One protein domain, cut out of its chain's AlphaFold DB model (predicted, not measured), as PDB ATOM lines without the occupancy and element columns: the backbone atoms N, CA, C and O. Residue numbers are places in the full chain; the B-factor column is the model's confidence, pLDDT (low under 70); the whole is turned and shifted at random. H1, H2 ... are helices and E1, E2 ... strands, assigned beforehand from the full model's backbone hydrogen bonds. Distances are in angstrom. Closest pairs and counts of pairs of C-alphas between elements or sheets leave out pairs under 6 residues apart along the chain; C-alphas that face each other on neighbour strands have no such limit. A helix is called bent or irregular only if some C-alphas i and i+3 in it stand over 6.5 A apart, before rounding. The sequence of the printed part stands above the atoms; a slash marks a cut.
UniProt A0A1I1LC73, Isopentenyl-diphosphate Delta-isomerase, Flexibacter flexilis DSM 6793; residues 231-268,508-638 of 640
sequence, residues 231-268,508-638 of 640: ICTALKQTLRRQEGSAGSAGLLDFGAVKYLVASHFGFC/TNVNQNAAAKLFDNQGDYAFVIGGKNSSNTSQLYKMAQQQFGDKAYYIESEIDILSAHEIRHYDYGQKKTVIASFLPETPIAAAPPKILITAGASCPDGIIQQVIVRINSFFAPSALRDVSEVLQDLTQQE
ATOM      1  N   ILE A 231     260.634 249.208 139.670       91.38
ATOM      2  CA  ILE A 231     262.014 249.337 140.152       91.38
ATOM      3  C   ILE A 231     262.667 247.966 140.302       91.38
ATOM      4  O   ILE A 231     263.770 247.739 139.805       91.38
ATOM      5  N   CYS A 232     261.991 247.025 140.964       92.25
ATOM      6  CA  CYS A 232     262.544 245.693 141.169       92.25
ATOM      7  C   CYS A 232     262.617 244.907 139.860       92.25
ATOM      8  O   CYS A 232     263.609 244.214 139.652       92.25
ATOM      9  N   THR A 233     261.625 245.024 138.969       91.00
ATOM     10  CA  THR A 233     261.681 244.391 137.644       91.00
ATOM     11  C   THR A 233     262.894 244.875 136.852       91.00
ATOM     12  O   THR A 233     263.667 244.037 136.393       91.00
ATOM     13  N   ALA A 234     263.114 246.192 136.771       90.44
ATOM     14  CA  ALA A 234     264.271 246.759 136.079       90.44
ATOM     15  C   ALA A 234     265.596 246.302 136.712       90.44
ATOM     16  O   ALA A 234     266.457 245.762 136.024       90.44
ATOM     17  N   LEU A 235     265.734 246.398 138.042       90.81
ATOM     18  CA  LEU A 235     266.927 245.916 138.749       90.81
ATOM     19  C   LEU A 235     267.207 244.435 138.479       90.81
ATOM     20  O   LEU A 235     268.353 244.049 138.266       90.81
ATOM     21  N   LYS A 236     266.181 243.579 138.498       90.00
ATOM     22  CA  LYS A 236     266.361 242.146 138.246       90.00
ATOM     23  C   LYS A 236     266.805 241.883 136.808       90.00
ATOM     24  O   LYS A 236     267.686 241.049 136.628       90.00
ATOM     25  N   GLN A 237     266.241 242.583 135.824       88.06
ATOM     26  CA  GLN A 237     266.633 242.462 134.414       88.06
ATOM     27  C   GLN A 237     268.094 242.882 134.198       88.06
ATOM     28  O   GLN A 237     268.860 242.133 133.595       88.06
ATOM     29  N   THR A 238     268.507 243.992 134.811       84.31
ATOM     30  CA  THR A 238     269.860 244.542 134.669       84.31
ATOM     31  C   THR A 238     270.923 243.767 135.446       84.31
ATOM     32  O   THR A 238     272.029 243.534 134.951       84.31
ATOM     33  N   LEU A 239     270.620 243.341 136.675       82.94
ATOM     34  CA  LEU A 239     271.623 242.762 137.577       82.94
ATOM     35  C   LEU A 239     271.744 241.234 137.466       82.94
ATOM     36  O   LEU A 239     272.806 240.687 137.781       82.94
ATOM     37  N   ARG A 240     270.696 240.515 137.033       82.94
ATOM     38  CA  ARG A 240     270.687 239.037 136.984       82.94
ATOM     39  C   ARG A 240     271.105 238.509 135.616       82.94
ATOM     40  O   ARG A 240     270.317 237.912 134.891       82.94
ATOM     41  N   ARG A 241     272.392 238.660 135.293       71.06
ATOM     42  CA  ARG A 241     272.979 238.115 134.049       71.06
ATOM     43  C   ARG A 241     272.940 236.585 133.990       71.06
ATOM     44  O   ARG A 241     272.831 236.002 132.917       71.06
ATOM     45  N   GLN A 242     273.061 235.935 135.144       72.12
ATOM     46  CA  GLN A 242     272.926 234.493 135.301       72.12
ATOM     47  C   GLN A 242     272.093 234.235 136.546       72.12
ATOM     48  O   GLN A 242     272.485 234.628 137.641       72.12
ATOM     49  N   GLU A 243     270.975 233.525 136.381       66.88
ATOM     50  CA  GLU A 243     270.053 233.217 137.478       66.88
ATOM     51  C   GLU A 243     270.733 232.447 138.606       66.88
ATOM     52  O   GLU A 243     270.139 232.421 139.667       66.88
ATOM     53  N   GLY A 244     271.930 231.876 138.354       74.25
ATOM     54  CA  GLY A 244     272.804 231.024 139.170       74.25
ATOM     55  C   GLY A 244     273.955 231.706 139.943       74.25
ATOM     56  O   GLY A 244     274.716 231.014 140.621       74.25
ATOM     57  N   SER A 245     274.171 233.019 139.806       81.81
ATOM     58  CA  SER A 245     275.354 233.667 140.390       81.81
ATOM     59  C   SER A 245     275.102 235.102 140.851       81.81
ATOM     60  O   SER A 245     274.454 235.900 140.184       81.81
ATOM     61  N   ALA A 246     275.652 235.455 142.016       86.44
ATOM     62  CA  ALA A 246     275.535 236.805 142.554       86.44
ATOM     63  C   ALA A 246     276.380 237.805 141.743       86.44
ATOM     64  O   ALA A 246     277.601 237.655 141.656       86.44
ATOM     65  N   GLY A 247     275.750 238.855 141.215       86.44
ATOM     66  CA  GLY A 247     276.400 240.019 140.599       86.44
ATOM     67  C   GLY A 247     276.695 241.148 141.597       86.44
ATOM     68  O   GLY A 247     276.452 241.000 142.798       86.44
ATOM     69  N   SER A 248     277.210 242.276 141.099       88.12
ATOM     70  CA  SER A 248     277.372 243.521 141.866       88.12
ATOM     71  C   SER A 248     276.024 244.140 142.247       88.12
ATOM     72  O   SER A 248     275.015 243.890 141.590       88.12
ATOM     73  N   ALA A 249     276.004 244.949 143.307       92.62
ATOM     74  CA  ALA A 249     274.818 245.713 143.686       92.62
ATOM     75  C   ALA A 249     274.452 246.748 142.606       92.62
ATOM     76  O   ALA A 249     275.340 247.328 141.981       92.62
ATOM     77  N   GLY A 250     273.155 246.982 142.403       92.44
ATOM     78  CA  GLY A 250     272.650 248.036 141.520       92.44
ATOM     79  C   GLY A 250     272.451 249.346 142.265       92.44
ATOM     80  O   GLY A 250     272.055 249.341 143.429       92.44
ATOM     81  N   LEU A 251     272.713 250.463 141.590       94.75
ATOM     82  CA  LEU A 251     272.556 251.805 142.144       94.75
ATOM     83  C   LEU A 251     271.248 252.439 141.663       94.75
ATOM     84  O   LEU A 251     271.036 252.583 140.463       94.75
ATOM     85  N   LEU A 252     270.422 252.891 142.603       95.88
ATOM     86  CA  LEU A 252     269.312 253.809 142.353       95.88
ATOM     87  C   LEU A 252     269.693 255.186 142.899       95.88
ATOM     88  O   LEU A 252     269.740 255.378 144.116       95.88
ATOM     89  N   ASP A 253     269.985 256.142 142.022       95.69
ATOM     90  CA  ASP A 253     270.358 257.501 142.422       95.69
ATOM     91  C   ASP A 253     269.164 258.448 142.286       95.69
ATOM     92  O   ASP A 253     268.897 258.949 141.197       95.69
ATOM     93  N   PHE A 254     268.469 258.710 143.396       95.81
ATOM     94  CA  PHE A 254     267.360 259.665 143.453       95.81
ATOM     95  C   PHE A 254     267.825 261.102 143.736       95.81
ATOM     96  O   PHE A 254     266.994 261.959 144.015       95.81
ATOM     97  N   GLY A 255     269.124 261.407 143.682       93.94
ATOM     98  CA  GLY A 255     269.657 262.727 144.018       93.94
ATOM     99  C   GLY A 255     269.805 262.910 145.528       93.94
ATOM    100  O   GLY A 255     270.899 262.724 146.063       93.94
ATOM    101  N   ALA A 256     268.716 263.250 146.226       91.88
ATOM    102  CA  ALA A 256     268.721 263.489 147.675       91.88
ATOM    103  C   ALA A 256     269.007 262.240 148.526       91.88
ATOM    104  O   ALA A 256     269.401 262.372 149.680       91.88
ATOM    105  N   VAL A 257     268.826 261.045 147.966       94.19
ATOM    106  CA  VAL A 257     269.099 259.750 148.604       94.19
ATOM    107  C   VAL A 257     269.533 258.752 147.535       94.19
ATOM    108  O   VAL A 257     269.075 258.810 146.392       94.19
ATOM    109  N   LYS A 258     270.439 257.839 147.890       95.81
ATOM    110  CA  LYS A 258     270.932 256.792 146.989       95.81
ATOM    111  C   LYS A 258     270.690 255.421 147.589       95.81
ATOM    112  O   LYS A 258     270.933 255.220 148.776       95.81
ATOM    113  N   TYR A 259     270.297 254.462 146.759       97.38
ATOM    114  CA  TYR A 259     270.111 253.079 147.182       97.38
ATOM    115  C   TYR A 259     271.083 252.159 146.463       97.38
ATOM    116  O   TYR A 259     271.184 252.201 145.239       97.38
ATOM    117  N   LEU A 260     271.772 251.308 147.215       97.12
ATOM    118  CA  LEU A 260     272.431 250.134 146.656       97.12
ATOM    119  C   LEU A 260     271.543 248.927 146.922       97.12
ATOM    120  O   LEU A 260     271.240 248.630 148.072       97.12
ATOM    121  N   VAL A 261     271.124 248.227 145.875       97.00
ATOM    122  CA  VAL A 261     270.260 247.049 145.992       97.00
ATOM    123  C   VAL A 261     271.052 245.807 145.609       97.00
ATOM    124  O   VAL A 261     271.767 245.815 144.608       97.00
ATOM    125  N   ALA A 262     270.951 244.736 146.401       95.94
ATOM    126  CA  ALA A 262     271.595 243.461 146.076       95.94
ATOM    127  C   ALA A 262     271.219 242.990 144.655       95.94
ATOM    128  O   ALA A 262     270.122 243.254 144.174       95.94
ATOM    129  N   SER A 263     272.095 242.247 143.971       92.88
ATOM    130  CA  SER A 263     271.768 241.683 142.642       92.88
ATOM    131  C   SER A 263     270.677 240.606 142.695       92.88
ATOM    132  O   SER A 263     269.945 240.385 141.727       92.88
ATOM    133  N   HIS A 264     270.554 239.932 143.839       93.31
ATOM    134  CA  HIS A 264     269.545 238.917 144.114       93.31
ATOM    135  C   HIS A 264     268.846 239.229 145.438       93.31
ATOM    136  O   HIS A 264     269.496 239.525 146.438       93.31
ATOM    137  N   PHE A 265     267.515 239.223 145.394       93.88
ATOM    138  CA  PHE A 265     266.609 239.587 146.483       93.88
ATOM    139  C   PHE A 265     265.169 239.204 146.114       93.88
ATOM    140  O   PHE A 265     264.860 238.969 144.936       93.88
ATOM    141  N   GLY A 266     264.280 239.210 147.106       92.12
ATOM    142  CA  GLY A 266     262.850 238.976 146.904       92.12
ATOM    143  C   GLY A 266     262.546 237.541 146.475       92.12
ATOM    144  O   GLY A 266     263.386 236.650 146.629       92.12
ATOM    145  N   PHE A 267     261.349 237.312 145.933       91.31
ATOM    146  CA  PHE A 267     260.862 235.976 145.571       91.31
ATOM    147  C   PHE A 267     261.869 235.107 144.810       91.31
ATOM    148  O   PHE A 267     262.410 235.495 143.769       91.31
ATOM    149  N   CYS A 268     262.076 233.895 145.330       90.06
ATOM    150  CA  CYS A 268     262.735 232.817 144.603       90.06
ATOM    151  C   CYS A 268     261.720 232.010 143.776       90.06
ATOM    152  O   CYS A 268     260.520 232.035 144.048       90.06
ATOM    153  N   THR A 508     269.123 230.592 148.533       89.94
ATOM    154  CA  THR A 508     269.788 230.949 149.795       89.94
ATOM    155  C   THR A 508     271.244 231.320 149.551       89.94
ATOM    156  O   THR A 508     271.679 232.396 149.957       89.94
ATOM    157  N   ASN A 509     271.978 230.464 148.834       90.94
ATOM    158  CA  ASN A 509     273.386 230.693 148.525       90.94
ATOM    159  C   ASN A 509     273.591 232.000 147.757       90.94
ATOM    160  O   ASN A 509     274.438 232.814 148.119       90.94
ATOM    161  N   VAL A 510     272.795 232.248 146.716       91.44
ATOM    162  CA  VAL A 510     272.994 233.448 145.901       91.44
ATOM    163  C   VAL A 510     272.468 234.720 146.542       91.44
ATOM    164  O   VAL A 510     273.127 235.749 146.402       91.44
ATOM    165  N   ASN A 511     271.392 234.671 147.327       92.88
ATOM    166  CA  ASN A 511     270.982 235.829 148.122       92.88
ATOM    167  C   ASN A 511     272.047 236.196 149.166       92.88
ATOM    168  O   ASN A 511     272.356 237.375 149.311       92.88
ATOM    169  N   GLN A 512     272.651 235.216 149.852       95.38
ATOM    170  CA  GLN A 512     273.745 235.480 150.796       95.38
ATOM    171  C   GLN A 512     274.980 236.033 150.077       95.38
ATOM    172  O   GLN A 512     275.513 237.058 150.487       95.38
ATOM    173  N   ASN A 513     275.388 235.444 148.951       94.38
ATOM    174  CA  ASN A 513     276.518 235.954 148.168       94.38
ATOM    175  C   ASN A 513     276.267 237.376 147.628       94.38
ATOM    176  O   ASN A 513     277.179 238.199 147.607       94.38
ATOM    177  N   ALA A 514     275.040 237.682 147.195       94.75
ATOM    178  CA  ALA A 514     274.663 239.018 146.739       94.75
ATOM    179  C   ALA A 514     274.620 240.024 147.896       94.75
ATOM    180  O   ALA A 514     275.053 241.161 147.725       94.75
ATOM    181  N   ALA A 515     274.144 239.604 149.069       96.12
ATOM    182  CA  ALA A 515     274.143 240.419 150.275       96.12
ATOM    183  C   ALA A 515     275.561 240.688 150.791       96.12
ATOM    184  O   ALA A 515     275.861 241.827 151.121       96.12
ATOM    185  N   ALA A 516     276.460 239.699 150.779       95.25
ATOM    186  CA  ALA A 516     277.869 239.902 151.121       95.25
ATOM    187  C   ALA A 516     278.503 240.974 150.219       95.25
ATOM    188  O   ALA A 516     278.987 241.988 150.710       95.25
ATOM    189  N   LYS A 517     278.360 240.827 148.893       95.06
ATOM    190  CA  LYS A 517     278.836 241.828 147.922       95.06
ATOM    191  C   LYS A 517     278.202 243.202 148.114       95.06
ATOM    192  O   LYS A 517     278.845 244.205 147.827       95.06
ATOM    193  N   LEU A 518     276.937 243.262 148.533       96.62
ATOM    194  CA  LEU A 518     276.256 244.514 148.851       96.62
ATOM    195  C   LEU A 518     276.889 245.169 150.086       96.62
ATOM    196  O   LEU A 518     277.243 246.343 150.024       96.62
ATOM    197  N   PHE A 519     277.059 244.414 151.170       95.88
ATOM    198  CA  PHE A 519     277.558 244.896 152.460       95.88
ATOM    199  C   PHE A 519     279.058 245.227 152.467       95.88
ATOM    200  O   PHE A 519     279.494 246.009 153.309       95.88
ATOM    201  N   ASP A 520     279.822 244.738 151.486       93.56
ATOM    202  CA  ASP A 520     281.203 245.175 151.224       93.56
ATOM    203  C   ASP A 520     281.292 246.638 150.733       93.56
ATOM    204  O   ASP A 520     282.370 247.237 150.729       93.56
ATOM    205  N   ASN A 521     280.177 247.245 150.307       91.62
ATOM    206  CA  ASN A 521     280.148 248.648 149.897       91.62
ATOM    207  C   ASN A 521     280.042 249.583 151.105       91.62
ATOM    208  O   ASN A 521     279.364 249.296 152.088       91.62
ATOM    209  N   GLN A 522     280.618 250.780 150.977       88.12
ATOM    210  CA  GLN A 522     280.345 251.865 151.919       88.12
ATOM    211  C   GLN A 522     278.875 252.285 151.822       88.12
ATOM    212  O   GLN A 522     278.401 252.601 150.727       88.12
ATOM    213  N   GLY A 523     278.193 252.329 152.963       90.56
ATOM    214  CA  GLY A 523     276.807 252.758 153.114       90.56
ATOM    215  C   GLY A 523     276.535 253.270 154.523       90.56
ATOM    216  O   GLY A 523     277.273 252.951 155.454       90.56
ATOM    217  N   ASP A 524     275.482 254.065 154.671       93.50
ATOM    218  CA  ASP A 524     275.100 254.653 155.953       93.50
ATOM    219  C   ASP A 524     274.172 253.729 156.743       93.50
ATOM    220  O   ASP A 524     274.307 253.628 157.959       93.50
ATOM    221  N   TYR A 525     273.266 253.030 156.053       96.06
ATOM    222  CA  TYR A 525     272.256 252.153 156.651       96.06
ATOM    223  C   TYR A 525     272.054 250.899 155.806       96.06
ATOM    224  O   TYR A 525     272.175 250.954 154.581       96.06
ATOM    225  N   ALA A 526     271.681 249.791 156.444       97.81
ATOM    226  CA  ALA A 526     271.346 248.540 155.773       97.81
ATOM    227  C   ALA A 526     269.919 248.106 156.122       97.81
ATOM    228  O   ALA A 526     269.573 247.962 157.286       97.81
ATOM    229  N   PHE A 527     269.092 247.868 155.112       98.38
ATOM    230  CA  PHE A 527     267.717 247.411 155.242       98.38
ATOM    231  C   PHE A 527     267.615 245.977 154.738       98.38
ATOM    232  O   PHE A 527     267.967 245.670 153.595       98.38
ATOM    233  N   VAL A 528     267.092 245.106 155.595       98.19
ATOM    234  CA  VAL A 528     266.729 243.734 155.255       98.19
ATOM    235  C   VAL A 528     265.219 243.604 155.376       98.19
ATOM    236  O   VAL A 528     264.664 243.684 156.471       98.19
ATOM    237  N   ILE A 529     264.557 243.430 154.233       98.06
ATOM    238  CA  ILE A 529     263.095 243.464 154.129       98.06
ATOM    239  C   ILE A 529     262.538 242.037 154.026       98.06
ATOM    240  O   ILE A 529     262.971 241.244 153.184       98.06
ATOM    241  N   GLY A 530     261.568 241.692 154.869       95.94
ATOM    242  CA  GLY A 530     260.851 240.416 154.805       95.94
ATOM    243  C   GLY A 530     260.163 240.055 156.119       95.94
ATOM    244  O   GLY A 530     260.317 240.748 157.114       95.94
ATOM    245  N   GLY A 531     259.391 238.965 156.132       92.62
ATOM    246  CA  GLY A 531     258.628 238.561 157.321       92.62
ATOM    247  C   GLY A 531     259.512 238.055 158.466       92.62
ATOM    248  O   GLY A 531     260.434 237.278 158.216       92.62
ATOM    249  N   LYS A 532     259.184 238.405 159.719       90.81
ATOM    250  CA  LYS A 532     259.971 238.078 160.936       90.81
ATOM    251  C   LYS A 532     260.261 236.583 161.118       90.81
ATOM    252  O   LYS A 532     261.338 236.214 161.593       90.81
ATOM    253  N   ASN A 533     259.330 235.731 160.689       88.19
ATOM    254  CA  ASN A 533     259.432 234.268 160.768       88.19
ATOM    255  C   ASN A 533     260.281 233.647 159.641       88.19
ATOM    256  O   ASN A 533     260.596 232.459 159.674       88.19
ATOM    257  N   SER A 534     260.703 234.431 158.644       91.62
ATOM    258  CA  SER A 534     261.472 233.936 157.502       91.62
ATOM    259  C   SER A 534     262.920 233.635 157.889       91.62
ATOM    260  O   SER A 534     263.717 234.542 158.153       91.62
ATOM    261  N   SER A 535     263.303 232.351 157.858       90.62
ATOM    262  CA  SER A 535     264.685 231.943 158.138       90.62
ATOM    263  C   SER A 535     265.674 232.620 157.188       90.62
ATOM    264  O   SER A 535     266.643 233.207 157.661       90.62
ATOM    265  N   ASN A 536     265.406 232.639 155.877       92.12
ATOM    266  CA  ASN A 536     266.288 233.302 154.911       92.12
ATOM    267  C   ASN A 536     266.486 234.790 155.246       92.12
ATOM    268  O   ASN A 536     267.616 235.268 155.255       92.12
ATOM    269  N   THR A 537     265.406 235.519 155.550       95.12
ATOM    270  CA  THR A 537     265.488 236.948 155.905       95.12
ATOM    271  C   THR A 537     266.309 237.158 157.173       95.12
ATOM    272  O   THR A 537     267.183 238.020 157.202       95.12
ATOM    273  N   SER A 538     266.119 236.305 158.186       93.81
ATOM    274  CA  SER A 538     266.909 236.382 159.417       93.81
ATOM    275  C   SER A 538     268.410 236.166 159.192       93.81
ATOM    276  O   SER A 538     269.207 236.843 159.834       93.81
ATOM    277  N   GLN A 539     268.815 235.284 158.268       94.31
ATOM    278  CA  GLN A 539     270.239 235.094 157.963       94.31
ATOM    279  C   GLN A 539     270.832 236.316 157.247       94.31
ATOM    280  O   GLN A 539     271.917 236.759 157.612       94.31
ATOM    281  N   LEU A 540     270.102 236.914 156.296       96.44
ATOM    282  CA  LEU A 540     270.530 238.160 155.644       96.44
ATOM    283  C   LEU A 540     270.676 239.307 156.655       96.44
ATOM    284  O   LEU A 540     271.629 240.080 156.575       96.44
ATOM    285  N   TYR A 541     269.771 239.392 157.634       96.62
ATOM    286  CA  TYR A 541     269.866 240.380 158.707       96.62
ATOM    287  C   TYR A 541     271.083 240.157 159.602       96.62
ATOM    288  O   TYR A 541     271.768 241.122 159.908       96.62
ATOM    289  N   LYS A 542     271.412 238.914 159.979       94.19
ATOM    290  CA  LYS A 542     272.639 238.640 160.749       94.19
ATOM    291  C   LYS A 542     273.893 239.129 160.016       94.19
ATOM    292  O   LYS A 542     274.758 239.727 160.644       94.19
ATOM    293  N   MET A 543     273.962 238.928 158.696       95.00
ATOM    294  CA  MET A 543     275.061 239.442 157.866       95.00
ATOM    295  C   MET A 543     275.105 240.976 157.875       95.00
ATOM    296  O   MET A 543     276.170 241.563 158.049       95.00
ATOM    297  N   ALA A 544     273.948 241.633 157.738       96.19
ATOM    298  CA  ALA A 544     273.850 243.089 157.807       96.19
ATOM    299  C   ALA A 544     274.259 243.622 159.189       96.19
ATOM    300  O   ALA A 544     275.041 244.561 159.281       96.19
ATOM    301  N   GLN A 545     273.771 243.004 160.265       95.06
ATOM    302  CA  GLN A 545     274.043 243.401 161.646       95.06
ATOM    303  C   GLN A 545     275.524 243.241 161.998       95.06
ATOM    304  O   GLN A 545     276.081 244.099 162.676       95.06
ATOM    305  N   GLN A 546     276.185 242.193 161.497       93.06
ATOM    306  CA  GLN A 546     277.625 241.999 161.678       93.06
ATOM    307  C   GLN A 546     278.448 243.152 161.082       93.06
ATOM    308  O   GLN A 546     279.459 243.536 161.664       93.06
ATOM    309  N   GLN A 547     278.012 243.707 159.948       94.19
ATOM    310  CA  GLN A 547     278.741 244.755 159.230       94.19
ATOM    311  C   GLN A 547     278.335 246.180 159.647       94.19
ATOM    312  O   GLN A 547     279.183 247.066 159.721       94.19
ATOM    313  N   PHE A 548     277.048 246.418 159.915       94.62
ATOM    314  CA  PHE A 548     276.474 247.754 160.140       94.62
ATOM    315  C   PHE A 548     276.034 248.013 161.590       94.62
ATOM    316  O   PHE A 548     275.682 249.149 161.916       94.62
ATOM    317  N   GLY A 549     276.054 247.004 162.470       93.69
ATOM    318  CA  GLY A 549     275.639 247.138 163.869       93.69
ATOM    319  C   GLY A 549     274.223 247.705 164.001       93.69
ATOM    320  O   GLY A 549     273.294 247.228 163.350       93.69
ATOM    321  N   ASP A 550     274.076 248.770 164.793       91.88
ATOM    322  CA  ASP A 550     272.795 249.445 165.070       91.88
ATOM    323  C   ASP A 550     272.189 250.175 163.855       91.88
ATOM    324  O   ASP A 550     271.070 250.679 163.925       91.88
ATOM    325  N   LYS A 551     272.916 250.241 162.730       94.56
ATOM    326  CA  LYS A 551     272.432 250.818 161.466       94.56
ATOM    327  C   LYS A 551     271.860 249.770 160.503       94.56
ATOM    328  O   LYS A 551     271.562 250.094 159.351       94.56
ATOM    329  N   ALA A 552     271.735 248.518 160.949       96.94
ATOM    330  CA  ALA A 552     271.021 247.465 160.239       96.94
ATOM    331  C   ALA A 552     269.570 247.373 160.738       96.94
ATOM    332  O   ALA A 552     269.325 247.108 161.913       96.94
ATOM    333  N   TYR A 553     268.603 247.513 159.836       97.75
ATOM    334  CA  TYR A 553     267.178 247.436 160.146       97.75
ATOM    335  C   TYR A 553     266.532 246.225 159.475       97.75
ATOM    336  O   TYR A 553     266.659 246.008 158.270       97.75
ATOM    337  N   TYR A 554     265.798 245.452 160.273       97.56
ATOM    338  CA  TYR A 554     264.966 244.337 159.830       97.56
ATOM    339  C   TYR A 554     263.493 244.743 159.885       97.56
ATOM    340  O   TYR A 554     262.909 244.799 160.969       97.56
ATOM    341  N   ILE A 555     262.901 245.012 158.725       97.25
ATOM    342  CA  ILE A 555     261.513 245.476 158.608       97.25
ATOM    343  C   ILE A 555     260.668 244.527 157.759       97.25
ATOM    344  O   ILE A 555     261.187 243.833 156.884       97.25
ATOM    345  N   GLU A 556     259.359 244.516 157.997       96.06
ATOM    346  CA  GLU A 556     258.414 243.733 157.198       96.06
ATOM    347  C   GLU A 556     257.822 244.571 156.060       96.06
ATOM    348  O   GLU A 556     257.542 244.018 154.998       96.06
ATOM    349  N   SER A 557     257.662 245.888 156.257       96.50
ATOM    350  CA  SER A 557     257.093 246.810 155.259       96.50
ATOM    351  C   SER A 557     257.460 248.274 155.505       96.50
ATOM    352  O   SER A 557     258.108 248.621 156.488       96.50
ATOM    353  N   GLU A 558     256.995 249.164 154.636       96.62
ATOM    354  CA  GLU A 558     257.116 250.611 154.778       96.62
ATOM    355  C   GLU A 558     256.403 251.184 156.014       96.62
ATOM    356  O   GLU A 558     256.790 252.248 156.499       96.62
ATOM    357  N   ILE A 559     255.410 250.474 156.566       96.06
ATOM    358  CA  ILE A 559     254.688 250.866 157.792       96.06
ATOM    359  C   ILE A 559     255.618 250.876 159.014       96.06
ATOM    360  O   ILE A 559     255.382 251.596 159.987       96.06
ATOM    361  N   ASP A 560     256.700 250.101 158.967       97.25
ATOM    362  CA  ASP A 560     257.718 250.082 160.010       97.25
ATOM    363  C   ASP A 560     258.565 251.370 160.030       97.25
ATOM    364  O   ASP A 560     259.211 251.680 161.029       97.25
ATOM    365  N   ILE A 561     258.516 252.180 158.969       97.06
ATOM    366  CA  ILE A 561     259.213 253.465 158.877       97.06
ATOM    367  C   ILE A 561     258.283 254.574 159.391       97.06
ATOM    368  O   ILE A 561     257.515 255.200 158.643       97.06
ATOM    369  N   LEU A 562     258.342 254.790 160.707       96.69
ATOM    370  CA  LEU A 562     257.400 255.625 161.458       96.69
ATOM    371  C   LEU A 562     257.512 257.101 161.067       96.69
ATOM    372  O   LEU A 562     256.501 257.767 160.839       96.69
ATOM    373  N   SER A 563     258.738 257.598 160.934       94.81
ATOM    374  CA  SER A 563     259.043 258.970 160.530       94.81
ATOM    375  C   SER A 563     260.413 259.039 159.846       94.81
ATOM    376  O   SER A 563     261.073 258.018 159.664       94.81
ATOM    377  N   ALA A 564     260.864 260.244 159.485       90.56
ATOM    378  CA  ALA A 564     262.230 260.443 159.001       90.56
ATOM    379  C   ALA A 564     263.280 260.026 160.052       90.56
ATOM    380  O   ALA A 564     264.370 259.591 159.695       90.56
ATOM    381  N   HIS A 565     262.943 260.119 161.341       92.94
ATOM    382  CA  HIS A 565     263.887 259.948 162.447       92.94
ATOM    383  C   HIS A 565     263.696 258.649 163.221       92.94
ATOM    384  O   HIS A 565     264.599 258.256 163.949       92.94
ATOM    385  N   GLU A 566     262.561 257.973 163.064       95.94
ATOM    386  CA  GLU A 566     262.231 256.769 163.822       95.94
ATOM    387  C   GLU A 566     261.840 255.622 162.899       95.94
ATOM    388  O   GLU A 566     260.977 255.754 162.026       95.94
ATOM    389  N   ILE A 567     262.438 254.465 163.158       96.94
ATOM    390  CA  ILE A 567     262.128 253.210 162.489       96.94
ATOM    391  C   ILE A 567     261.852 252.131 163.525       96.94
ATOM    392  O   ILE A 567     262.574 251.965 164.508       96.94
ATOM    393  N   ARG A 568     260.781 251.380 163.303       97.19
ATOM    394  CA  ARG A 568     260.471 250.163 164.031       97.19
ATOM    395  C   ARG A 568     261.175 249.013 163.323       97.19
ATOM    396  O   ARG A 568     260.965 248.820 162.139       97.19
ATOM    397  N   HIS A 569     261.987 248.225 164.010       96.06
ATOM    398  CA  HIS A 569     262.599 247.052 163.387       96.06
ATOM    399  C   HIS A 569     262.682 245.878 164.359       96.06
ATOM    400  O   HIS A 569     262.558 246.035 165.576       96.06
ATOM    401  N   TYR A 570     262.836 244.677 163.818       95.25
ATOM    402  CA  TYR A 570     262.960 243.464 164.608       95.25
ATOM    403  C   TYR A 570     264.413 243.236 165.034       95.25
ATOM    404  O   TYR A 570     265.291 243.010 164.202       95.25
ATOM    405  N   ASP A 571     264.662 243.242 166.341       88.81
ATOM    406  CA  ASP A 571     265.928 242.795 166.908       88.81
ATOM    407  C   ASP A 571     265.899 241.266 167.014       88.81
ATOM    408  O   ASP A 571     265.203 240.686 167.856       88.81
ATOM    409  N   TYR A 572     266.661 240.604 166.142       81.62
ATOM    410  CA  TYR A 572     266.726 239.145 166.106       81.62
ATOM    411  C   TYR A 572     267.374 238.538 167.360       81.62
ATOM    412  O   TYR A 572     266.963 237.457 167.786       81.62
ATOM    413  N   GLY A 573     268.349 239.219 167.971       80.12
ATOM    414  CA  GLY A 573     269.023 238.747 169.182       80.12
ATOM    415  C   GLY A 573     268.093 238.770 170.393       80.12
ATOM    416  O   GLY A 573     268.019 237.798 171.142       80.12
ATOM    417  N   GLN A 574     267.315 239.846 170.537       84.06
ATOM    418  CA  GLN A 574     266.340 240.007 171.624       84.06
ATOM    419  C   GLN A 574     264.966 239.391 171.315       84.06
ATOM    420  O   GLN A 574     264.097 239.364 172.187       84.06
ATOM    421  N   LYS A 575     264.757 238.912 170.082       86.94
ATOM    422  CA  LYS A 575     263.488 238.373 169.564       86.94
ATOM    423  C   LYS A 575     262.289 239.293 169.813       86.94
ATOM    424  O   LYS A 575     261.201 238.839 170.175       86.94
ATOM    425  N   LYS A 576     262.484 240.599 169.641       92.06
ATOM    426  CA  LYS A 576     261.436 241.598 169.866       92.06
ATOM    427  C   LYS A 576     261.546 242.743 168.878       92.06
ATOM    428  O   LYS A 576     262.596 243.000 168.302       92.06
ATOM    429  N   THR A 577     260.440 243.448 168.714       93.56
ATOM    430  CA  THR A 577     260.409 244.665 167.908       93.56
ATOM    431  C   THR A 577     260.847 245.852 168.763       93.56
ATOM    432  O   THR A 577     260.379 245.997 169.893       93.56
ATOM    433  N   VAL A 578     261.742 246.684 168.233       95.06
ATOM    434  CA  VAL A 578     262.290 247.878 168.890       95.06
ATOM    435  C   VAL A 578     262.114 249.103 167.992       95.06
ATOM    436  O   VAL A 578     261.902 248.963 166.789       95.06
ATOM    437  N   ILE A 579     262.168 250.299 168.578       96.38
ATOM    438  CA  ILE A 579     262.213 251.566 167.838       96.38
ATOM    439  C   ILE A 579     263.644 252.091 167.925       96.38
ATOM    440  O   ILE A 579     264.211 252.146 169.016       96.38
ATOM    441  N   ALA A 580     264.211 252.450 166.779       93.94
ATOM    442  CA  ALA A 580     265.559 252.975 166.644       93.94
ATOM    443  C   ALA A 580     265.548 254.304 165.881       93.94
ATOM    444  O   ALA A 580     264.617 254.603 165.127       93.94
ATOM    445  N   SER A 581     266.606 255.093 166.067       92.31
ATOM    446  CA  SER A 581     266.827 256.310 165.288       92.31
ATOM    447  C   SER A 581     267.229 255.960 163.855       92.31
ATOM    448  O   SER A 581     268.042 255.057 163.664       92.31
ATOM    449  N   PHE A 582     266.682 256.675 162.868       89.94
ATOM    450  CA  PHE A 582     266.946 256.473 161.440       89.94
ATOM    451  C   PHE A 582     267.768 257.622 160.835       89.94
ATOM    452  O   PHE A 582     268.992 257.617 160.978       89.94
ATOM    453  N   LEU A 583     267.149 258.608 160.170       85.44
ATOM    454  CA  LEU A 583     267.873 259.760 159.621       85.44
ATOM    455  C   LEU A 583     268.141 260.799 160.720       85.44
ATOM    456  O   LEU A 583     267.278 261.025 161.573       85.44
ATOM    457  N   PRO A 584     269.306 261.468 160.709       77.44
ATOM    458  CA  PRO A 584     269.597 262.529 161.668       77.44
ATOM    459  C   PRO A 584     268.647 263.727 161.495       77.44
ATOM    460  O   PRO A 584     268.233 264.046 160.382       77.44
ATOM    461  N   GLU A 585     268.325 264.412 162.599       65.44
ATOM    462  CA  GLU A 585     267.511 265.646 162.600       65.44
ATOM    463  C   GLU A 585     268.201 266.804 161.869       65.44
ATOM    464  O   GLU A 585     267.554 267.638 161.236       65.44
ATOM    465  N   THR A 586     269.533 266.841 161.921       59.22
ATOM    466  CA  THR A 586     270.341 267.819 161.194       59.22
ATOM    467  C   THR A 586     270.685 267.255 159.816       59.22
ATOM    468  O   THR A 586     271.217 266.142 159.755       59.22
ATOM    469  N   PRO A 587     270.446 267.985 158.705       54.62
ATOM    470  CA  PRO A 587     270.844 267.520 157.381       54.62
ATOM    471  C   PRO A 587     272.325 267.136 157.383       54.62
ATOM    472  O   PRO A 587     273.165 267.886 157.888       54.62
ATOM    473  N   ILE A 588     272.646 265.963 156.825       54.03
ATOM    474  CA  ILE A 588     274.031 265.536 156.611       54.03
ATOM    475  C   ILE A 588     274.647 266.548 155.644       54.03
ATOM    476  O   ILE A 588     274.447 266.485 154.435       54.03
ATOM    477  N   ALA A 589     275.370 267.525 156.183       49.88
ATOM    478  CA  ALA A 589     275.865 268.686 155.452       49.88
ATOM    479  C   ALA A 589     277.032 268.375 154.483       49.88
ATOM    480  O   ALA A 589     277.800 269.274 154.156       49.88
ATOM    481  N   ALA A 590     277.192 267.128 154.015       59.66
ATOM    482  CA  ALA A 590     278.314 266.728 153.157       59.66
ATOM    483  C   ALA A 590     277.946 265.839 151.950       59.66
ATOM    484  O   ALA A 590     278.578 265.987 150.906       59.66
ATOM    485  N   ALA A 591     276.959 264.934 152.047       75.25
ATOM    486  CA  ALA A 591     276.587 264.012 150.962       75.25
ATOM    487  C   ALA A 591     275.178 263.406 151.169       75.25
ATOM    488  O   ALA A 591     274.745 263.292 152.318       75.25
ATOM    489  N   PRO A 592     274.470 262.999 150.093       86.69
ATOM    490  CA  PRO A 592     273.182 262.311 150.210       86.69
ATOM    491  C   PRO A 592     273.349 260.934 150.879       86.69
ATOM    492  O   PRO A 592     274.297 260.220 150.527       86.69
ATOM    493  N   PRO A 593     272.448 260.533 151.802       91.56
ATOM    494  CA  PRO A 593     272.519 259.239 152.470       91.56
ATOM    495  C   PRO A 593     272.482 258.090 151.465       91.56
ATOM    496  O   PRO A 593     271.701 258.096 150.508       91.56
ATOM    497  N   LYS A 594     273.318 257.083 151.712       94.75
ATOM    498  CA  LYS A 594     273.387 255.856 150.927       94.75
ATOM    499  C   LYS A 594     272.847 254.680 151.734       94.75
ATOM    500  O   LYS A 594     273.439 254.260 152.725       94.75
ATOM    501  N   ILE A 595     271.738 254.119 151.271       97.06
ATOM    502  CA  ILE A 595     271.001 253.050 151.943       97.06
ATOM    503  C   ILE A 595     271.180 251.746 151.164       97.06
ATOM    504  O   ILE A 595     270.938 251.686 149.962       97.06
ATOM    505  N   LEU A 596     271.609 250.688 151.840       98.38
ATOM    506  CA  LEU A 596     271.767 249.361 151.253       98.38
ATOM    507  C   LEU A 596     270.480 248.575 151.480       98.38
ATOM    508  O   LEU A 596     270.001 248.507 152.605       98.38
ATOM    509  N   ILE A 597     269.921 247.973 150.434       98.25
ATOM    510  CA  ILE A 597     268.665 247.225 150.494       98.25
ATOM    511  C   ILE A 597     268.883 245.801 149.988       98.25
ATOM    512  O   ILE A 597     269.373 245.562 148.883       98.25
ATOM    513  N   THR A 598     268.442 244.840 150.788       97.88
ATOM    514  CA  THR A 598     268.196 243.469 150.343       97.88
ATOM    515  C   THR A 598     266.868 242.975 150.907       97.88
ATOM    516  O   THR A 598     266.280 243.587 151.800       97.88
ATOM    517  N   ALA A 599     266.368 241.869 150.371       97.06
ATOM    518  CA  ALA A 599     265.094 241.311 150.787       97.06
ATOM    519  C   ALA A 599     265.114 239.787 150.772       97.06
ATOM    520  O   ALA A 599     265.759 239.158 149.928       97.06
ATOM    521  N   GLY A 600     264.374 239.196 151.707       94.75
ATOM    522  CA  GLY A 600     264.267 237.755 151.837       94.75
ATOM    523  C   GLY A 600     263.623 237.070 150.631       94.75
ATOM    524  O   GLY A 600     262.840 237.670 149.898       94.75
ATOM    525  N   ALA A 601     263.884 235.768 150.487       93.56
ATOM    526  CA  ALA A 601     263.345 234.929 149.414       93.56
ATOM    527  C   ALA A 601     261.805 234.831 149.386       93.56
ATOM    528  O   ALA A 601     261.242 234.359 148.405       93.56
ATOM    529  N   SER A 602     261.134 235.252 150.463       93.31
ATOM    530  CA  SER A 602     259.677 235.323 150.599       93.31
ATOM    531  C   SER A 602     259.138 236.759 150.558       93.31
ATOM    532  O   SER A 602     257.972 236.962 150.872       93.31
ATOM    533  N   CYS A 603     259.951 237.768 150.231       95.19
ATOM    534  CA  CYS A 603     259.502 239.159 150.157       95.19
ATOM    535  C   CYS A 603     258.960 239.492 148.754       95.19
ATOM    536  O   CYS A 603     259.713 239.360 147.783       95.19
ATOM    537  N   PRO A 604     257.697 239.945 148.637       94.06
ATOM    538  CA  PRO A 604     257.167 240.515 147.407       94.06
ATOM    539  C   PRO A 604     257.934 241.770 146.991       94.06
ATOM    540  O   PRO A 604     258.361 242.562 147.835       94.06
ATOM    541  N   ASP A 605     258.059 241.985 145.685       93.75
ATOM    542  CA  ASP A 605     258.785 243.137 145.148       93.75
ATOM    543  C   ASP A 605     258.068 244.470 145.407       93.75
ATOM    544  O   ASP A 605     258.723 245.502 145.577       93.75
ATOM    545  N   GLY A 606     256.733 244.460 145.471       93.50
ATOM    546  CA  GLY A 606     255.938 245.659 145.738       93.50
ATOM    547  C   GLY A 606     256.249 246.278 147.100       93.50
ATOM    548  O   GLY A 606     256.344 247.498 147.205       93.50
ATOM    549  N   ILE A 607     256.529 245.455 148.117       95.69
ATOM    550  CA  ILE A 607     256.932 245.930 149.453       95.69
ATOM    551  C   ILE A 607     258.270 246.674 149.392       95.69
ATOM    552  O   ILE A 607     258.429 247.736 149.988       95.69
ATOM    553  N   ILE A 608     259.238 246.155 148.633       96.50
ATOM    554  CA  ILE A 608     260.557 246.786 148.482       96.50
ATOM    555  C   ILE A 608     260.409 248.167 147.832       96.50
ATOM    556  O   ILE A 608     261.015 249.140 148.284       96.50
ATOM    557  N   GLN A 609     259.564 248.270 146.801       95.62
ATOM    558  CA  GLN A 609     259.259 249.552 146.168       95.62
ATOM    559  C   GLN A 609     258.566 250.515 147.136       95.62
ATOM    560  O   GLN A 609     258.933 251.686 147.184       95.62
ATOM    561  N   GLN A 610     257.601 250.041 147.926       96.12
ATOM    562  CA  GLN A 610     256.897 250.862 148.916       96.12
ATOM    563  C   GLN A 610     257.843 251.389 150.002       96.12
ATOM    564  O   GLN A 610     257.743 252.557 150.373       96.12
ATOM    565  N   VAL A 611     258.827 250.594 150.434       97.56
ATOM    566  CA  VAL A 611     259.895 251.042 151.343       97.56
ATOM    567  C   VAL A 611     260.712 252.181 150.727       97.56
ATOM    568  O   VAL A 611     260.896 253.213 151.372       97.56
ATOM    569  N   ILE A 612     261.149 252.047 149.469       97.00
ATOM    570  CA  ILE A 612     261.885 253.112 148.760       97.00
ATOM    571  C   ILE A 612     261.025 254.377 148.640       97.00
ATOM    572  O   ILE A 612     261.488 255.475 148.948       97.00
ATOM    573  N   VAL A 613     259.756 254.237 148.243       95.69
ATOM    574  CA  VAL A 613     258.808 255.358 148.125       95.69
ATOM    575  C   VAL A 613     258.605 256.054 149.471       95.69
ATOM    576  O   VAL A 613     258.607 257.284 149.540       95.69
ATOM    577  N   ARG A 614     258.477 255.288 150.558       96.75
ATOM    578  CA  ARG A 614     258.313 255.828 151.907       96.75
ATOM    579  C   ARG A 614     259.538 256.605 152.364       96.75
ATOM    580  O   ARG A 614     259.372 257.711 152.869       96.75
ATOM    581  N   ILE A 615     260.744 256.084 152.152       96.06
ATOM    582  CA  ILE A 615     261.979 256.805 152.491       96.06
ATOM    583  C   ILE A 615     262.096 258.082 151.650       96.06
ATOM    584  O   ILE A 615     262.345 259.154 152.201       96.06
ATOM    585  N   ASN A 616     261.831 257.998 150.341       95.31
ATOM    586  CA  ASN A 616     261.826 259.159 149.449       95.31
ATOM    587  C   ASN A 616     260.852 260.248 149.931       95.31
ATOM    588  O   ASN A 616     261.169 261.428 149.824       95.31
ATOM    589  N   SER A 617     259.710 259.884 150.529       94.75
ATOM    590  CA  SER A 617     258.710 260.853 151.013       94.75
ATOM    591  C   SER A 617     259.210 261.821 152.097       94.75
ATOM    592  O   SER A 617     258.563 262.837 152.345       94.75
ATOM    593  N   PHE A 618     260.356 261.542 152.728       92.50
ATOM    594  CA  PHE A 618     260.976 262.436 153.711       92.50
ATOM    595  C   PHE A 618     261.881 263.509 153.096       92.50
ATOM    596  O   PHE A 618     262.338 264.402 153.809       92.50
ATOM    597  N   PHE A 619     262.138 263.448 151.789       90.94
ATOM    598  CA  PHE A 619     262.951 264.425 151.072       90.94
ATOM    599  C   PHE A 619     262.070 265.383 150.267       90.94
ATOM    600  O   PHE A 619     260.971 265.044 149.831       90.94
ATOM    601  N   ALA A 620     262.561 266.607 150.054       89.56
ATOM    602  CA  ALA A 620     261.854 267.586 149.238       89.56
ATOM    603  C   ALA A 620     261.692 267.061 147.795       89.56
ATOM    604  O   ALA A 620     262.696 266.657 147.203       89.56
ATOM    605  N   PRO A 621     260.491 267.131 147.182       90.25
ATOM    606  CA  PRO A 621     260.278 266.658 145.812       90.25
ATOM    607  C   PRO A 621     261.233 267.280 144.786       90.25
ATOM    608  O   PRO A 621     261.658 266.608 143.860       90.25
ATOM    609  N   SER A 622     261.634 268.541 144.980       90.94
ATOM    610  CA  SER A 622     262.593 269.240 144.111       90.94
ATOM    611  C   SER A 622     264.034 268.729 144.213       90.94
ATOM    612  O   SER A 622     264.866 269.096 143.390       90.94
ATOM    613  N   ALA A 623     264.356 267.961 145.255       89.69
ATOM    614  CA  ALA A 623     265.668 267.356 145.461       89.69
ATOM    615  C   ALA A 623     265.698 265.875 145.035       89.69
ATOM    616  O   ALA A 623     266.765 265.258 145.044       89.69
ATOM    617  N   LEU A 624     264.540 265.313 144.676       93.56
ATOM    618  CA  LEU A 624     264.405 263.954 144.178       93.56
ATOM    619  C   LEU A 624     264.399 263.941 142.652       93.56
ATOM    620  O   LEU A 624     263.798 264.800 142.010       93.56
ATOM    621  N   ARG A 625     265.041 262.928 142.080       95.25
ATOM    622  CA  ARG A 625     264.922 262.601 140.657       95.25
ATOM    623  C   ARG A 625     263.655 261.791 140.400       95.25
ATOM    624  O   ARG A 625     263.214 261.034 141.269       95.25
ATOM    625  N   ASP A 626     263.084 261.941 139.208       92.62
ATOM    626  CA  ASP A 626     261.907 261.168 138.810       92.62
ATOM    627  C   ASP A 626     262.268 259.683 138.655       92.62
ATOM    628  O   ASP A 626     263.351 259.341 138.172       92.62
ATOM    629  N   VAL A 627     261.358 258.783 139.042       91.44
ATOM    630  CA  VAL A 627     261.582 257.331 138.925       91.44
ATOM    631  C   VAL A 627     261.938 256.945 137.488       91.44
ATOM    632  O   VAL A 627     262.812 256.106 137.295       91.44
ATOM    633  N   SER A 628     261.321 257.567 136.478       90.44
ATOM    634  CA  SER A 628     261.606 257.265 135.074       90.44
ATOM    635  C   SER A 628     263.052 257.584 134.680       90.44
ATOM    636  O   SER A 628     263.660 256.796 133.958       90.44
ATOM    637  N   GLU A 629     263.640 258.661 135.208       91.88
ATOM    638  CA  GLU A 629     265.052 259.008 134.990       91.88
ATOM    639  C   GLU A 629     265.986 258.001 135.670       91.88
ATOM    640  O   GLU A 629     266.959 257.545 135.074       91.88
ATOM    641  N   VAL A 630     265.668 257.603 136.907       92.81
ATOM    642  CA  VAL A 630     266.454 256.601 137.649       92.81
ATOM    643  C   VAL A 630     266.437 255.245 136.936       92.81
ATOM    644  O   VAL A 630     267.462 254.568 136.859       92.81
ATOM    645  N   LEU A 631     265.286 254.848 136.387       89.81
ATOM    646  CA  LEU A 631     265.156 253.617 135.606       89.81
ATOM    647  C   LEU A 631     265.923 253.689 134.276       89.81
ATOM    648  O   LEU A 631     266.517 252.692 133.869       89.81
ATOM    649  N   GLN A 632     265.956 254.850 133.614       87.69
ATOM    650  CA  GLN A 632     266.755 255.037 132.399       87.69
ATOM    651  C   GLN A 632     268.253 254.850 132.674       87.69
ATOM    652  O   GLN A 632     268.905 254.102 131.944       87.69
ATOM    653  N   ASP A 633     268.780 255.442 133.751       87.06
ATOM    654  CA  ASP A 633     270.189 255.282 134.142       87.06
ATOM    655  C   ASP A 633     270.561 253.810 134.373       87.06
ATOM    656  O   ASP A 633     271.610 253.353 133.920       87.06
ATOM    657  N   LEU A 634     269.689 253.054 135.049       82.25
ATOM    658  CA  LEU A 634     269.866 251.616 135.275       82.25
ATOM    659  C   LEU A 634     269.961 250.842 133.958       82.25
ATOM    660  O   LEU A 634     270.871 250.040 133.782       82.25
ATOM    661  N   THR A 635     269.049 251.101 133.019       72.44
ATOM    662  CA  THR A 635     269.052 250.406 131.722       72.44
ATOM    663  C   THR A 635     270.255 250.779 130.852       72.44
ATOM    664  O   THR A 635     270.760 249.943 130.110       72.44
ATOM    665  N   GLN A 636     270.790 252.000 130.963       67.19
ATOM    666  CA  GLN A 636     271.995 252.400 130.222       67.19
ATOM    667  C   GLN A 636     273.273 251.730 130.753       67.19
ATOM    668  O   GLN A 636     274.202 251.512 129.975       67.19
ATOM    669  N   GLN A 637     273.301 251.319 132.026       61.19
ATOM    670  CA  GLN A 637     274.373 250.479 132.582       61.19
ATOM    671  C   GLN A 637     274.407 249.058 131.976       61.19
ATOM    672  O   GLN A 637     275.397 248.354 132.169       61.19
ATOM    673  N   GLU A 638     273.376 248.611 131.240       48.66
ATOM    674  CA  GLU A 638     273.390 247.320 130.522       48.66
ATOM    675  C   GLU A 638     274.232 247.342 129.237       48.66
ATOM    676  O   GLU A 638     274.685 246.287 128.793       48.66
TER     677      GLU A 638
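Overview. This is residues 231 to 268 and 508 to 638 of the 640 residues of the protein "Isopentenyl-diphosphate Delta-isomerase" of Flexibacter flexilis DSM 6793 (UniProt A0A1I1LC73). A strongly twisted sheet of five strands makes the core, with H2 and H3 over one face and H1 and H4 on the other, three layers in all. The hairpin of E5 and E6 sits beside edge strand E4, and at the opposite edge H5 packs on E1 and H1. The printed part has 169 residues, with five named helices and seven named strands in the order H1 E1 E2 H2 E3 H3 E4 E5 E6 E7 H4 H5. The large sheet has the order E1 E2 E7 E3 E4 and is mixed; the class is mixed, helices and strands. The whole is compact, with a radius of gyration of the C-alphas of 14.9 A and spans of 43 by 39 by 26 A.

Arrangement. The sheet runs E1, residues 250 to 253, E2, 258 to 261, E7, 594 to 599, E3, 525 to 529, and E4, 552 to 555. E1 and E2 are an antiparallel hairpin, with N 252 and O 259 at 2.8 A. The other neighbours are parallel: N 595 and O 258 are 2.8 A apart, N 527 and O 596 2.7 A, N 553 and O 526 2.8 A, each within hydrogen-bond range. H3, residues 535 to 551, runs along E3 at 10 degrees on the local plane, 7.5 A over the sheet; E3, H3 and E4 form a strand-helix-strand unit, two parallel strands joined through a helix, with a right-handed crossover. On the same face H2, residues 508 to 519, touches H3, Gln 512 to Leu 540 being the closest C-alphas at 6.4 A, at a shallow tilt of 13 degrees, the same way. On the opposite face H4, residues 605 to 616, lies over E7 at a height of 9.1 A. H1, residues 231 to 239, touches H5, residues 627 to 636, at a shallow tilt of 8 degrees, the C-alphas of Thr 238 and Thr 635 closest at 6.6 A; H5 only grazes the sheet. E5, residues 566 to 571, and E6, 576 to 581, are an antiparallel hairpin, with N 580 and O 567 at 2.8 A; the closest C-alphas of E4 and E5, Tyr 554 and His 569, are 5.1 A apart. In H1, H2, H4 and H5 every O i to N i+4 pair is within hydrogen-bond range, in H3 11 of 13.

Along the chain. H1 begins at C-alpha 231 (262.014, 249.337, 140.152), and H5 ends at C-alpha 636 (271.995, 252.400, 130.222). H3 measures 20.7 A, H4 16.9 A, E7 16.7 A, E6 16.3 A and H2 16.2 A. H3 has a kink of 80 degrees near residue 545 and is irregular, C-alphas 547 and 550 being 9.6 A apart.

Size, cuts and confidence. The C-alphas farthest apart, Gln 574 and Gln 636, are 43.6 A apart. Residues 269 to 507 are not printed, and C-alphas 268 and 508 are 9.0 A apart across the cut. The link from E6 to E7 is long. pLDDT is under 70 at residue 243, residues 585 to 590 and residues 636 to 638.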